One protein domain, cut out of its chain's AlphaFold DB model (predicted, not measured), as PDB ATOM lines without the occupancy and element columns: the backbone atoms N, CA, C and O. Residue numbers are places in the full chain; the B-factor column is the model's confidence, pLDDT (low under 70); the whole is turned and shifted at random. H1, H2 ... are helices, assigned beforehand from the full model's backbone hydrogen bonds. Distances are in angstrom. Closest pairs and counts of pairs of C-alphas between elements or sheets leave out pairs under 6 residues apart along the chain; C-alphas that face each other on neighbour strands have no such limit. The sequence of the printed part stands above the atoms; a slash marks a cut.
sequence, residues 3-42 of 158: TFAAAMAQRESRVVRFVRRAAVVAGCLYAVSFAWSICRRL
ATOM      1  N   THR A   3     169.798 190.142 162.574       52.66
ATOM      2  CA  THR A   3     169.649 190.995 163.765       52.66
ATOM      3  C   THR A   3     168.194 191.234 164.192       52.66
ATOM      4  O   THR A   3     167.931 191.442 165.372       52.66
ATOM      5  N   PHE A   4     167.228 191.145 163.270       49.22
ATOM      6  CA  PHE A   4     165.805 191.371 163.580       49.22
ATOM      7  C   PHE A   4     165.135 190.189 164.301       49.22
ATOM      8  O   PHE A   4     164.245 190.399 165.122       49.22
ATOM      9  N   ALA A   5     165.593 188.956 164.062       51.44
ATOM     10  CA  ALA A   5     165.067 187.771 164.744       51.44
ATOM     11  C   ALA A   5     165.467 187.723 166.234       51.44
ATOM     12  O   ALA A   5     164.699 187.243 167.065       51.44
ATOM     13  N   ALA A   6     166.633 188.276 166.589       50.81
ATOM     14  CA  ALA A   6     167.114 188.331 167.969       50.81
ATOM     15  C   ALA A   6     166.372 189.382 168.822       50.81
ATOM     16  O   ALA A   6     166.127 189.154 170.003       50.81
ATOM     17  N   ALA A   7     165.951 190.504 168.224       47.28
ATOM     18  CA  ALA A   7     165.276 191.591 168.939       47.28
ATOM     19  C   ALA A   7     163.829 191.250 169.359       47.28
ATOM     20  O   ALA A   7     163.366 191.691 170.410       47.28
ATOM     21  N   MET A   8     163.127 190.409 168.590       48.88
ATOM     22  CA  MET A   8     161.776 189.926 168.932       48.88
ATOM     23  C   MET A   8     161.774 188.893 170.074       48.88
ATOM     24  O   MET A   8     160.739 188.666 170.699       48.88
ATOM     25  N   ALA A   9     162.926 188.295 170.399       53.44
ATOM     26  CA  ALA A   9     163.045 187.285 171.449       53.44
ATOM     27  C   ALA A   9     163.078 187.868 172.879       53.44
ATOM     28  O   ALA A   9     163.005 187.117 173.853       53.44
ATOM     29  N   GLN A  10     163.201 189.192 173.044       56.22
ATOM     30  CA  GLN A  10     163.743 189.769 174.282       56.22
ATOM     31  C   GLN A  10     162.784 190.658 175.085       56.22
ATOM     32  O   GLN A  10     163.208 191.524 175.851       56.22
ATOM     33  N   ARG A  11     161.475 190.392 175.002       56.53
ATOM     34  CA  ARG A  11     160.500 190.928 175.966       56.53
ATOM     35  C   ARG A  11     159.448 189.893 176.363       56.53
ATOM     36  O   ARG A  11     158.257 190.181 176.387       56.53
ATOM     37  N   GLU A  12     159.884 188.679 176.715       62.88
ATOM     38  CA  GLU A  12     159.027 187.773 177.493       62.88
ATOM     39  C   GLU A  12     158.572 188.521 178.756       62.88
ATOM     40  O   GLU A  12     159.384 188.871 179.622       62.88
ATOM     41  N   SER A  13     157.269 188.791 178.856       82.19
ATOM     42  CA  SER A  13     156.691 189.355 180.069       82.19
ATOM     43  C   SER A  13     156.989 188.413 181.240       82.19
ATOM     44  O   SER A  13     157.066 187.191 181.080       82.19
ATOM     45  N   ARG A  14     157.171 188.963 182.449       83.56
ATOM     46  CA  ARG A  14     157.438 188.157 183.659       83.56
ATOM     47  C   ARG A  14     156.406 187.030 183.833       83.56
ATOM     48  O   ARG A  14     156.762 185.950 184.298       83.56
ATOM     49  N   VAL A  15     155.171 187.275 183.389       86.50
ATOM     50  CA  VAL A  15     154.064 186.313 183.360       86.50
ATOM     51  C   VAL A  15     154.370 185.131 182.440       86.50
ATOM     52  O   VAL A  15     154.299 183.993 182.891       86.50
ATOM     53  N   VAL A  16     154.781 185.369 181.189       90.69
ATOM     54  CA  VAL A  16     155.121 184.292 180.238       90.69
ATOM     55  C   VAL A  16     156.253 183.420 180.780       90.69
ATOM     56  O   VAL A  16     156.158 182.194 180.755       90.69
ATOM     57  N   ARG A  17     157.291 184.033 181.363       90.50
ATOM     58  CA  ARG A  17     158.400 183.284 181.973       90.50
ATOM     59  C   ARG A  17     157.944 182.433 183.158       90.50
ATOM     60  O   ARG A  17     158.409 181.304 183.311       90.50
ATOM     61  N   PHE A  18     157.056 182.961 184.000       94.31
ATOM     62  CA  PHE A  18     156.499 182.221 185.130       94.31
ATOM     63  C   PHE A  18     155.646 181.038 184.659       94.31
ATOM     64  O   PHE A  18     155.885 179.915 185.095       94.31
ATOM     65  N   VAL A  19     154.730 181.263 183.712       94.62
ATOM     66  CA  VAL A  19     153.880 180.213 183.129       94.62
ATOM     67  C   VAL A  19     154.732 179.120 182.488       94.62
ATOM     68  O   VAL A  19     154.519 177.942 182.757       94.62
ATOM     69  N   ARG A  20     155.755 179.492 181.710       94.81
ATOM     70  CA  ARG A  20     156.690 178.535 181.107       94.81
ATOM     71  C   ARG A  20     157.401 177.693 182.164       94.81
ATOM     72  O   ARG A  20     157.470 176.478 182.021       94.81
ATOM     73  N   ARG A  21     157.911 178.309 183.235       95.81
ATOM     74  CA  ARG A  21     158.559 177.580 184.341       95.81
ATOM     75  C   ARG A  21     157.585 176.643 185.049       95.81
ATOM     76  O   ARG A  21     157.937 175.493 185.284       95.81
ATOM     77  N   ALA A  22     156.370 177.105 185.341       96.38
ATOM     78  CA  ALA A  22     155.333 176.284 185.959       96.38
ATOM     79  C   ALA A  22     154.967 175.079 185.076       96.38
ATOM     80  O   ALA A  22     154.906 173.955 185.568       96.38
ATOM     81  N   ALA A  23     154.812 175.292 183.766       96.81
ATOM     82  CA  ALA A  23     154.544 174.228 182.801       96.81
ATOM     83  C   ALA A  23     155.696 173.214 182.721       96.81
ATOM     84  O   ALA A  23     155.449 172.011 182.701       96.81
ATOM     85  N   VAL A  24     156.952 173.678 182.735       97.44
ATOM     86  CA  VAL A  24     158.133 172.797 182.771       97.44
ATOM     87  C   VAL A  24     158.149 171.956 184.047       97.44
ATOM     88  O   VAL A  24     158.309 170.742 183.965       97.44
ATOM     89  N   VAL A  25     157.923 172.564 185.216       97.19
ATOM     90  CA  VAL A  25     157.872 171.838 186.497       97.19
ATOM     91  C   VAL A  25     156.753 170.796 186.489       97.19
ATOM     92  O   VAL A  25     156.994 169.640 186.839       97.19
ATOM     93  N   ALA A  26     155.552 171.164 186.036       96.69
ATOM     94  CA  ALA A  26     154.432 170.235 185.907       96.69
ATOM     95  C   ALA A  26     154.763 169.070 184.955       96.69
ATOM     96  O   ALA A  26     154.513 167.909 185.285       96.69
ATOM     97  N   GLY A  27     155.396 169.363 183.814       96.88
ATOM     98  CA  GLY A  27     155.870 168.357 182.865       96.88
ATOM     99  C   GLY A  27     156.891 167.395 183.479       96.88
ATOM    100  O   GLY A  27     156.767 166.182 183.310       96.88
ATOM    101  N   CYS A  28     157.854 167.902 184.253       96.75
ATOM    102  CA  CYS A  28     158.836 167.075 184.958       96.75
ATOM    103  C   CYS A  28     158.181 166.152 185.996       96.75
ATOM    104  O   CYS A  28     158.494 164.964 186.037       96.75
ATOM    105  N   LEU A  29     157.246 166.665 186.804       93.62
ATOM    106  CA  LEU A  29     156.521 165.861 187.796       93.62
ATOM    107  C   LEU A  29     155.718 164.732 187.135       93.62
ATOM    108  O   LEU A  29     155.720 163.592 187.616       93.62
ATOM    109  N   TYR A  30     155.073 165.028 186.005       92.38
ATOM    110  CA  TYR A  30     154.353 164.027 185.225       92.38
ATOM    111  C   TYR A  30     155.300 162.964 184.652       92.38
ATOM    112  O   TYR A  30     155.039 161.769 184.795       92.38
ATOM    113  N   ALA A  31     156.430 163.377 184.071       93.06
ATOM    114  CA  ALA A  31     157.423 162.464 183.512       93.06
ATOM    115  C   ALA A  31     158.003 161.510 184.570       93.06
ATOM    116  O   ALA A  31     158.097 160.309 184.321       93.06
ATOM    117  N   VAL A  32     158.324 162.009 185.772       91.62
ATOM    118  CA  VAL A  32     158.808 161.177 186.890       91.62
ATOM    119  C   VAL A  32     157.745 160.169 187.327       91.62
ATOM    120  O   VAL A  32     158.043 158.984 187.481       91.62
ATOM    121  N   SER A  33     156.493 160.608 187.470       88.00
ATOM    122  CA  SER A  33     155.374 159.730 187.841       88.00
ATOM    123  C   SER A  33     155.148 158.629 186.800       88.00
ATOM    124  O   SER A  33     154.929 157.463 187.138       88.00
ATOM    125  N   PHE A  34     155.254 158.983 185.519       87.44
ATOM    126  CA  PHE A  34     155.122 158.051 184.409       87.44
ATOM    127  C   PHE A  34     156.275 157.038 184.366       87.44
ATOM    128  O   PHE A  34     156.030 155.836 184.258       87.44
ATOM    129  N   ALA A  35     157.520 157.494 184.531       90.31
ATOM    130  CA  ALA A  35     158.694 156.626 184.606       90.31
ATOM    131  C   ALA A  35     158.604 155.647 185.790       90.31
ATOM    132  O   ALA A  35     158.862 154.451 185.634       90.31
ATOM    133  N   TRP A  36     158.163 156.128 186.956       87.81
ATOM    134  CA  TRP A  36     157.908 155.293 188.129       87.81
ATOM    135  C   TRP A  36     156.835 154.227 187.861       87.81
ATOM    136  O   TRP A  36     157.037 153.052 188.180       87.81
ATOM    137  N   SER A  37     155.725 154.602 187.214       86.06
ATOM    138  CA  SER A  37     154.676 153.653 186.814       86.06
ATOM    139  C   SER A  37     155.213 152.585 185.856       86.06
ATOM    140  O   SER A  37     154.976 151.397 186.066       86.06
ATOM    141  N   ILE A  38     155.999 152.964 184.842       88.12
ATOM    142  CA  ILE A  38     156.618 151.997 183.924       88.12
ATOM    143  C   ILE A  38     157.536 151.038 184.682       88.12
ATOM    144  O   ILE A  38     157.436 149.822 184.502       88.12
ATOM    145  N   CYS A  39     158.390 151.556 185.567       87.81
ATOM    146  CA  CYS A  39     159.299 150.728 186.355       87.81
ATOM    147  C   CYS A  39     158.537 149.661 187.160       87.81
ATOM    148  O   CYS A  39     158.930 148.494 187.171       87.81
ATOM    149  N   ARG A  40     157.394 150.020 187.759       88.38
ATOM    150  CA  ARG A  40     156.549 149.096 188.535       88.38
ATOM    151  C   ARG A  40     155.789 148.069 187.699       88.38
ATOM    152  O   ARG A  40     155.511 146.975 188.200       88.38
ATOM    153  N   ARG A  41     155.499 148.376 186.431       86.38
ATOM    154  CA  ARG A  41     154.937 147.412 185.465       86.38
ATOM    155  C   ARG A  41     155.949 146.361 185.041       86.38
ATOM    156  O   ARG A  41     155.562 145.212 184.842       86.38
ATOM    157  N   LEU A  42     157.214 146.761 184.915       87.00
ATOM    158  CA  LEU A  42     158.316 145.870 184.559       87.00
ATOM    159  C   LEU A  42     158.774 145.042 185.769       87.00
ATOM    160  O   LEU A  42     158.962 143.834 185.664       87.00
TER     161      LEU A  42
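AT A GLANCE: This is residues 3 to 42 of the 158 residues of an uncharacterized protein of Gemmatirosa kalamazoonesis (UniProt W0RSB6). One long, single helix, H2, makes most of the length, and at its beginning a short loop of residues 8 to 13 turns off to the side and ends in the small helical turn H1. The two helices have no contact, and the whole stands free from residue 3 to 42. The printed part has 40 residues with two named helices, H1 then H2, and no named strand; its class is all helix. It is extended, with a radius of gyration of the C-alphas of 16.7 A and spans of 51 by 21 by 5 A.

HOW THE PARTS SIT: Start from H2, residues 14 to 42, where every O i to N i+4 pair is within hydrogen-bond range. Go back over the short link of 6 residues to H1, residues 3 to 7, which is apart from H2. In H1, 0 of 1 O i to N i+4 pairs and 0 of 2 O i to N i+3 pairs are within range.

IN THESE COORDINATES: Find C-alpha 14 at (157.438, 188.157, 183.659); from there H2 runs 42.3 A to C-alpha 42 at (158.316, 145.870, 184.559). H1 begins at C-alpha 3, at (169.649, 190.995, 163.765), and spans 6.8 A.

THE WHOLE: Look at Thr 3 and Leu 42, whose C-alphas are the two farthest apart, at 51.0 A. The printed part has no cut. In the B-factor column the mean pLDDT of the printed part is 81.7, and residues 3 to 12 of this model are under 70.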